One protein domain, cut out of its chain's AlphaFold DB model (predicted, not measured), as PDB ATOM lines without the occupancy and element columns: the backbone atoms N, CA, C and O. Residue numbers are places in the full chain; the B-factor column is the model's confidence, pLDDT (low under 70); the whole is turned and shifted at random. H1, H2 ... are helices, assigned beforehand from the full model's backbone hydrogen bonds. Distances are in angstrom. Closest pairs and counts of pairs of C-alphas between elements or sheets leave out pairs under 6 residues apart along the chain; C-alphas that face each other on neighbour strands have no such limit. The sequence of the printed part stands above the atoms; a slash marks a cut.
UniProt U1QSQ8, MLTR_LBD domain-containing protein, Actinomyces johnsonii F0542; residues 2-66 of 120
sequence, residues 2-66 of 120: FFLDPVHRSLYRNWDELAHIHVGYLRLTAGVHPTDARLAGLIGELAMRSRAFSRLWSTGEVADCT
ATOM      1  N   PHE A   2      38.336  24.806  40.478       89.56
ATOM      2  CA  PHE A   2      39.237  24.175  39.484       89.56
ATOM      3  C   PHE A   2      39.495  24.946  38.163       89.56
ATOM      4  O   PHE A   2      40.632  25.003  37.702       89.56
ATOM      5  N   PHE A   3      38.469  25.575  37.570       92.94
ATOM      6  CA  PHE A   3      38.587  26.353  36.321       92.94
ATOM      7  C   PHE A   3      38.779  27.867  36.490       92.94
ATOM      8  O   PHE A   3      39.204  28.520  35.535       92.94
ATOM      9  N   LEU A   4      38.397  28.433  37.639       92.56
ATOM     10  CA  LEU A   4      38.340  29.888  37.864       92.56
ATOM     11  C   LEU A   4      39.452  30.406  38.779       92.56
ATOM     12  O   LEU A   4      39.660  31.612  38.863       92.56
ATOM     13  N   ASP A   5      40.140  29.509  39.475       90.75
ATOM     14  CA  ASP A   5      41.158  29.837  40.464       90.75
ATOM     15  C   ASP A   5      42.552  29.451  39.936       90.75
ATOM     16  O   ASP A   5      42.856  28.257  39.835       90.75
ATOM     17  N   PRO A   6      43.402  30.438  39.585       85.69
ATOM     18  CA  PRO A   6      44.742  30.186  39.066       85.69
ATOM     19  C   PRO A   6      45.645  29.438  40.048       85.69
ATOM     20  O   PRO A   6      46.466  28.636  39.609       85.69
ATOM     21  N   VAL A   7      45.479  29.672  41.355       85.19
ATOM     22  CA  VAL A   7      46.272  28.996  42.388       85.19
ATOM     23  C   VAL A   7      45.906  27.522  42.407       85.19
ATOM     24  O   VAL A   7      46.784  26.668  42.351       85.19
ATOM     25  N   HIS A   8      44.607  27.217  42.377       84.62
ATOM     26  CA  HIS A   8      44.137  25.839  42.265       84.62
ATOM     27  C   HIS A   8      44.646  25.167  40.994       84.62
ATOM     28  O   HIS A   8      45.065  24.021  41.047       84.62
ATOM     29  N   ARG A   9      44.654  25.877  39.860       87.56
ATOM     30  CA  ARG A   9      45.174  25.339  38.599       87.56
ATOM     31  C   ARG A   9      46.649  24.959  38.698       87.56
ATOM     32  O   ARG A   9      47.013  23.896  38.214       87.56
ATOM     33  N   SER A  10      47.478  25.789  39.334       88.19
ATOM     34  CA  SER A  10      48.906  25.490  39.506       88.19
ATOM     35  C   SER A  10      49.192  24.289  40.408       88.19
ATOM     36  O   SER A  10      50.307  23.789  40.377       88.19
ATOM     37  N   LEU A  11      48.204  23.808  41.173       91.50
ATOM     38  CA  LEU A  11      48.358  22.590  41.967       91.50
ATOM     39  C   LEU A  11      48.387  21.332  41.104       91.50
ATOM     40  O   LEU A  11      48.921  20.340  41.563       91.50
ATOM     41  N   TYR A  12      47.803  21.331  39.904       94.44
ATOM     42  CA  TYR A  12      47.662  20.118  39.096       94.44
ATOM     43  C   TYR A  12      48.664  20.130  37.941       94.44
ATOM     44  O   TYR A  12      48.520  20.906  36.994       94.44
ATOM     45  N   ARG A  13      49.653  19.233  37.971       95.62
ATOM     46  CA  ARG A  13      50.627  19.070  36.880       95.62
ATOM     47  C   ARG A  13      49.964  18.557  35.605       95.62
ATOM     48  O   ARG A  13      50.296  19.025  34.520       95.62
ATOM     49  N   ASN A  14      48.981  17.667  35.732       94.81
ATOM     50  CA  ASN A  14      48.178  17.154  34.619       94.81
ATOM     51  C   ASN A  14      46.820  17.875  34.478       94.81
ATOM     52  O   ASN A  14      45.823  17.281  34.070       94.81
ATOM     53  N   TRP A  15      46.764  19.177  34.798       94.88
ATOM     54  CA  TRP A  15      45.516  19.955  34.803       94.88
ATOM     55  C   TRP A  15      44.713  19.856  33.501       94.88
ATOM     56  O   TRP A  15      43.490  19.764  33.555       94.88
ATOM     57  N   ASP A  16      45.372  19.886  32.337       92.25
ATOM     58  CA  ASP A  16      44.668  19.836  31.051       92.25
ATOM     59  C   ASP A  16      43.903  18.512  30.872       92.25
ATOM     60  O   ASP A  16      42.784  18.529  30.366       92.25
ATOM     61  N   GLU A  17      44.446  17.382  31.333       91.56
ATOM     62  CA  GLU A  17      43.775  16.072  31.299       91.56
ATOM     63  C   GLU A  17      42.561  16.055  32.236       91.56
ATOM     64  O   GLU A  17      41.432  15.787  31.812       91.56
ATOM     65  N   LEU A  18      42.763  16.466  33.491       92.62
ATOM     66  CA  LEU A  18      41.697  16.561  34.493       92.62
ATOM     67  C   LEU A  18      40.590  17.539  34.074       92.62
ATOM     68  O   LEU A  18      39.413  17.322  34.362       92.62
ATOM     69  N   ALA A  19      40.932  18.599  33.340       93.31
ATOM     70  CA  ALA A  19      39.961  19.537  32.799       93.31
ATOM     71  C   ALA A  19      39.029  18.892  31.764       93.31
ATOM     72  O   ALA A  19      37.828  19.178  31.784       93.31
ATOM     73  N   HIS A  20      39.538  18.010  30.894       91.94
ATOM     74  CA  HIS A  20      38.689  17.260  29.959       91.94
ATOM     75  C   HIS A  20      37.741  16.327  30.716       91.94
ATOM     76  O   HIS A  20      36.546  16.303  30.419       91.94
ATOM     77  N   ILE A  21      38.244  15.635  31.742       90.06
ATOM     78  CA  ILE A  21      37.449  14.740  32.595       90.06
ATOM     79  C   ILE A  21      36.323  15.516  33.295       90.06
ATOM     80  O   ILE A  21      35.151  15.160  33.174       90.06
ATOM     81  N   HIS A  22      36.632  16.631  33.964       91.31
ATOM     82  CA  HIS A  22      35.616  17.436  34.651       91.31
ATOM     83  C   HIS A  22      34.554  18.011  33.701       91.31
ATOM     84  O   HIS A  22      33.375  18.074  34.061       91.31
ATOM     85  N   VAL A  23      34.939  18.416  32.486       94.12
ATOM     86  CA  VAL A  23      33.993  18.874  31.454       94.12
ATOM     87  C   VAL A  23      33.112  17.728  30.960       94.12
ATOM     88  O   VAL A  23      31.896  17.903  30.862       94.12
ATOM     89  N   GLY A  24      33.700  16.557  30.698       90.88
ATOM     90  CA  GLY A  24      32.971  15.349  30.317       90.88
ATOM     91  C   GLY A  24      31.936  14.952  31.369       90.88
ATOM     92  O   GLY A  24      30.780  14.702  31.027       90.88
ATOM     93  N   TYR A  25      32.309  15.000  32.650       87.88
ATOM     94  CA  TYR A  25      31.397  14.715  33.755       87.88
ATOM     95  C   TYR A  25      30.237  15.714  33.825       87.88
ATOM     96  O   TYR A  25      29.081  15.302  33.847       87.88
ATOM     97  N   LEU A  26      30.506  17.024  33.764       91.56
ATOM     98  CA  LEU A  26      29.445  18.043  33.753       91.56
ATOM     99  C   LEU A  26      28.474  17.865  32.579       91.56
ATOM    100  O   LEU A  26      27.274  18.095  32.730       91.56
ATOM    101  N   ARG A  27      28.973  17.433  31.416       92.00
ATOM    102  CA  ARG A  27      28.142  17.121  30.249       92.00
ATOM    103  C   ARG A  27      27.255  15.903  30.485       92.00
ATOM    104  O   ARG A  27      26.070  15.967  30.164       92.00
ATOM    105  N   LEU A  28      27.798  14.831  31.060       87.94
ATOM    106  CA  LEU A  28      27.014  13.655  31.447       87.94
ATOM    107  C   LEU A  28      25.913  14.037  32.440       87.94
ATOM    108  O   LEU A  28      24.746  13.737  32.200       87.94
ATOM    109  N   THR A  29      26.256  14.775  33.499       88.12
ATOM    110  CA  THR A  29      25.289  15.239  34.502       88.12
ATOM    111  C   THR A  29      24.203  16.117  33.876       88.12
ATOM    112  O   THR A  29      23.026  15.937  34.177       88.12
ATOM    113  N   ALA A  30      24.556  17.018  32.953       91.69
ATOM    114  CA  ALA A  30      23.576  17.851  32.250       91.69
ATOM    115  C   ALA A  30      22.630  17.030  31.358       91.69
ATOM    116  O   ALA A  30      21.464  17.390  31.212       91.69
ATOM    117  N   GLY A  31      23.110  15.918  30.793       89.56
ATOM    118  CA  GLY A  31      22.278  14.967  30.056       89.56
ATOM    119  C   GLY A  31      21.288  14.212  30.948       89.56
ATOM    120  O   GLY A  31      20.151  13.994  30.536       89.56
ATOM    121  N   VAL A  32      21.693  13.849  32.170       87.69
ATOM    122  CA  VAL A  32      20.825  13.181  33.161       87.69
ATOM    123  C   VAL A  32      19.801  14.152  33.763       87.69
ATOM    124  O   VAL A  32      18.652  13.772  33.989       87.69
ATOM    125  N   HIS A  33      20.180  15.418  33.966       89.81
ATOM    126  CA  HIS A  33      19.343  16.446  34.596       89.81
ATOM    127  C   HIS A  33      19.115  17.663  33.675       89.81
ATOM    128  O   HIS A  33      19.533  18.780  33.997       89.81
ATOM    129  N   PRO A  34      18.413  17.503  32.536       92.31
ATOM    130  CA  PRO A  34      18.306  18.548  31.512       92.31
ATOM    131  C   PRO A  34      17.546  19.806  31.964       92.31
ATOM    132  O   PRO A  34      17.679  20.860  31.346       92.31
ATOM    133  N   THR A  35      16.739  19.717  33.026       95.25
ATOM    134  CA  THR A  35      15.948  20.835  33.567       95.25
ATOM    135  C   THR A  35      16.535  21.431  34.849       95.25
ATOM    136  O   THR A  35      15.877  22.248  35.496       95.25
ATOM    137  N   ASP A  36      17.744  21.031  35.253       96.12
ATOM    138  CA  ASP A  36      18.399  21.581  36.441       96.12
ATOM    139  C   ASP A  36      18.959  22.986  36.155       96.12
ATOM    140  O   ASP A  36      20.024  23.173  35.556       96.12
ATOM    141  N   ALA A  37      18.230  24.003  36.621       97.00
ATOM    142  CA  ALA A  37      18.603  25.406  36.462       97.00
ATOM    143  C   ALA A  37      19.909  25.776  37.185       97.00
ATOM    144  O   ALA A  37      20.626  26.675  36.740       97.00
ATOM    145  N   ARG A  38      20.245  25.096  38.290       96.19
ATOM    146  CA  ARG A  38      21.478  25.359  39.042       96.19
ATOM    147  C   ARG A  38      22.684  24.845  38.269       96.19
ATOM    148  O   ARG A  38      23.682  25.557  38.162       96.19
ATOM    149  N   LEU A  39      22.576  23.646  37.700       95.00
ATOM    150  CA  LEU A  39      23.609  23.081  36.837       95.00
ATOM    151  C   LEU A  39      23.814  23.934  35.579       95.00
ATOM    152  O   LEU A  39      24.950  24.281  35.252       95.00
ATOM    153  N   ALA A  40      22.727  24.345  34.921       96.56
ATOM    154  CA  ALA A  40      22.793  25.245  33.771       96.56
ATOM    155  C   ALA A  40      23.472  26.585  34.121       96.56
ATOM    156  O   ALA A  40      24.323  27.064  33.368       96.56
ATOM    157  N   GLY A  41      23.152  27.159  35.286       97.50
ATOM    158  CA  GLY A  41      23.785  28.380  35.790       97.50
ATOM    159  C   GLY A  41      25.292  28.229  36.012       97.50
ATOM    160  O   GLY A  41      26.061  29.079  35.562       97.50
ATOM    161  N   LEU A  42      25.727  27.127  36.631       96.06
ATOM    162  CA  LEU A  42      27.149  26.825  36.835       96.06
ATOM    163  C   LEU A  42      27.901  26.688  35.503       96.06
ATOM    164  O   LEU A  42      28.969  27.275  35.334       96.06
ATOM    165  N   ILE A  43      27.347  25.937  34.545       96.69
ATOM    166  CA  ILE A  43      27.947  25.771  33.212       96.69
ATOM    167  C   ILE A  43      28.062  27.128  32.508       96.69
ATOM    168  O   ILE A  43      29.110  27.432  31.934       96.69
ATOM    169  N   GLY A  44      27.018  27.960  32.585       97.25
ATOM    170  CA  GLY A  44      27.019  29.313  32.029       97.25
ATOM    171  C   GLY A  44      28.109  30.194  32.638       97.25
ATOM    172  O   GLY A  44      28.880  30.818  31.908       97.25
ATOM    173  N   GLU A  45      28.238  30.195  33.965       97.25
ATOM    174  CA  GLU A  45      29.293  30.934  34.661       97.25
ATOM    175  C   GLU A  45      30.692  30.483  34.216       97.25
ATOM    176  O   GLU A  45      31.535  31.313  33.860       97.25
ATOM    177  N   LEU A  46      30.945  29.172  34.207       96.94
ATOM    178  CA  LEU A  46      32.234  28.609  33.809       96.94
ATOM    179  C   LEU A  46      32.571  28.936  32.350       96.94
ATOM    180  O   LEU A  46      33.706  29.319  32.056       96.94
ATOM    181  N   ALA A  47      31.589  28.858  31.448       96.88
ATOM    182  CA  ALA A  47      31.753  29.217  30.042       96.88
ATOM    183  C   ALA A  47      32.072  30.707  29.847       96.88
ATOM    184  O   ALA A  47      32.884  31.047  28.987       96.88
ATOM    185  N   MET A  48      31.487  31.594  30.657       97.06
ATOM    186  CA  MET A  48      31.763  33.031  30.597       97.06
ATOM    187  C   MET A  48      33.124  33.402  31.191       97.06
ATOM    188  O   MET A  48      33.790  34.312  30.697       97.06
ATOM    189  N   ARG A  49      33.532  32.733  32.273       96.81
ATOM    190  CA  ARG A  49      34.685  33.149  33.087       96.81
ATOM    191  C   ARG A  49      35.965  32.362  32.809       96.81
ATOM    192  O   ARG A  49      37.035  32.807  33.214       96.81
ATOM    193  N   SER A  50      35.892  31.226  32.112       96.25
ATOM    194  CA  SER A  50      37.057  30.407  31.771       96.25
ATOM    195  C   SER A  50      37.104  30.083  30.283       96.25
ATOM    196  O   SER A  50      36.359  29.249  29.769       96.25
ATOM    197  N   ARG A  51      38.065  30.692  29.577       95.00
ATOM    198  CA  ARG A  51      38.317  30.405  28.155       95.00
ATOM    199  C   ARG A  51      38.667  28.935  27.916       95.00
ATOM    200  O   ARG A  51      38.308  28.382  26.881       95.00
ATOM    201  N   ALA A  52      39.371  28.312  28.861       94.62
ATOM    202  CA  ALA A  52      39.710  26.901  28.776       94.62
ATOM    203  C   ALA A  52      38.455  26.025  28.885       94.62
ATOM    204  O   ALA A  52      38.246  25.185  28.015       94.62
ATOM    205  N   PHE A  53      37.584  26.288  29.867       96.31
ATOM    206  CA  PHE A  53      36.298  25.595  29.980       96.31
ATOM    207  C   PHE A  53      35.443  25.786  28.728       96.31
ATOM    208  O   PHE A  53      34.981  24.810  28.160       96.31
ATOM    209  N   SER A  54      35.275  27.027  28.258       96.69
ATOM    210  CA  SER A  54      34.477  27.339  27.064       96.69
ATOM    211  C   SER A  54      34.940  26.546  25.836       96.69
ATOM    212  O   SER A  54      34.121  25.949  25.136       96.69
ATOM    213  N   ARG A  55      36.258  26.464  25.617       95.62
ATOM    214  CA  ARG A  55      36.842  25.677  24.525       95.62
ATOM    215  C   ARG A  55      36.532  24.188  24.672       95.62
ATOM    216  O   ARG A  55      36.032  23.597  23.723       95.62
ATOM    217  N   LEU A  56      36.790  23.600  25.838       95.38
ATOM    218  CA  LEU A  56      36.519  22.180  26.097       95.38
ATOM    219  C   LEU A  56      35.022  21.859  26.014       95.38
ATOM    220  O   LEU A  56      34.617  20.850  25.455       95.38
ATOM    221  N   TRP A  57      34.169  22.749  26.512       95.88
ATOM    222  CA  TRP A  57      32.727  22.593  26.395       95.88
ATOM    223  C   TRP A  57      32.287  22.634  24.927       95.88
ATOM    224  O   TRP A  57      31.415  21.872  24.532       95.88
ATOM    225  N   SER A  58      32.901  23.445  24.070       94.56
ATOM    226  CA  SER A  58      32.510  23.497  22.655       94.56
ATOM    227  C   SER A  58      32.808  22.222  21.852       94.56
ATOM    228  O   SER A  58      32.169  22.015  20.824       94.56
ATOM    229  N   THR A  59      33.723  21.350  22.304       91.88
ATOM    230  CA  THR A  59      34.079  20.119  21.566       91.88
ATOM    231  C   THR A  59      32.977  19.062  21.598       91.88
ATOM    232  O   THR A  59      32.930  18.201  20.726       91.88
ATOM    233  N   GLY A  60      32.079  19.114  22.587       82.88
ATOM    234  CA  GLY A  60      31.021  18.113  22.746       82.88
ATOM    235  C   GLY A  60      31.503  16.763  23.286       82.88
ATOM    236  O   GLY A  60      30.686  15.861  23.449       82.88
ATOM    237  N   GLU A  61      32.792  16.620  23.597       80.38
ATOM    238  CA  GLU A  61      33.363  15.349  24.036       80.38
ATOM    239  C   GLU A  61      32.788  14.901  25.384       80.38
ATOM    240  O   GLU A  61      32.533  15.705  26.290       80.38
ATOM    241  N   VAL A  62      32.574  13.591  25.483       75.25
ATOM    242  CA  VAL A  62      32.219  12.872  26.704       75.25
ATOM    243  C   VAL A  62      33.412  11.988  27.038       75.25
ATOM    244  O   VAL A  62      33.902  11.271  26.168       75.25
ATOM    245  N   ALA A  63      33.888  12.056  28.277       70.12
ATOM    246  CA  ALA A  63      35.013  11.259  28.747       70.12
ATOM    247  C   ALA A  63      34.520  10.129  29.654       70.12
ATOM    248  O   ALA A  63      33.564  10.312  30.414       70.12
ATOM    249  N   ASP A  64      35.197   8.981  29.609       70.25
ATOM    250  CA  ASP A  64      35.050   7.960  30.641       70.25
ATOM    251  C   ASP A  64      35.795   8.446  31.891       70.25
ATOM    252  O   ASP A  64      37.023   8.465  31.950       70.25
ATOM    253  N   CYS A  65      35.037   8.963  32.854       73.06
ATOM    254  CA  CYS A  65      35.570   9.699  34.003       73.06
ATOM    255  C   CYS A  65      35.865   8.786  35.204       73.06
ATOM    256  O   CYS A  65      35.911   9.264  36.334       73.06
ATOM    257  N   THR A  66      35.991   7.473  35.002       83.25
ATOM    258  CA  THR A  66      35.945   6.494  36.101       83.25
ATOM    259  C   THR A  66      37.305   6.140  36.693       83.25
ATOM    260  O   THR A  66      37.365   5.702  37.836       83.25
TER     261      THR A  66
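Overview. This is residues 2 to 66 of the 120 residues of the protein "MLTR_LBD domain-containing protein" of Actinomyces johnsonii F0542 (UniProt U1QSQ8). One long helix, H2, is the base of this domain, with H3 folding back loosely along its far half and H4 slanting from the end of H3 onto H2. The short H1 sits at the first end of H2, and the tail, residues 59 to 66, passes H2 to the side away from H3. The printed part has 65 residues with four named helices in the order H1, H2, H3, H4 and no named strand; the class is all helix. It is compact, with a radius of gyration of the C-alphas of 11.7 A, and spans 34 by 25 by 17 A.

Along the chain. H1, residues 6 to 10, begins at C-alpha 6 (44.742, 30.186, 39.066). H2, residues 15 to 32, runs 25.7 A from C-alpha 15 (45.516, 19.955, 34.803). H3, residues 37 to 49, is 18.2 A long. H4, residues 51 to 58, is 10.6 A long and ends at C-alpha 58 (32.510, 23.497, 22.655).

Arrangement. H1 and H2 are close but not clearly touching; their closest C-alphas, of Arg 9 and Trp 15, are 6.6 A apart. H2 and H3 form a helical hairpin and only just touch, with 3 pairs of C-alphas within 8 A, the closest being Ala 30 and Leu 39 at 7.0 A. They run opposite ways at a shallow tilt of 30 degrees. H4 touches H2 with a steep tilt of 46 degrees, the same way, closest at the C-alphas of Val 23 and Trp 57, 6.4 A. H3 and H4 touch only at the corner by their link, closest at the C-alphas of Ala 47 and Ser 54, 4.5 A. H1 is apart from H3 and H4. In H1, H2, H3 and H4 every O i to N i+4 pair is within hydrogen-bond range.

Size, cuts and confidence. The C-alphas of Arg 13 and Thr 35, the two farthest apart, are 34.9 A apart. Residues 31 to 38 stand free. The printed part has no cut, and the three links between helices are tight. The mean pLDDT of the printed part is 91.2, and no printed residue is under 70.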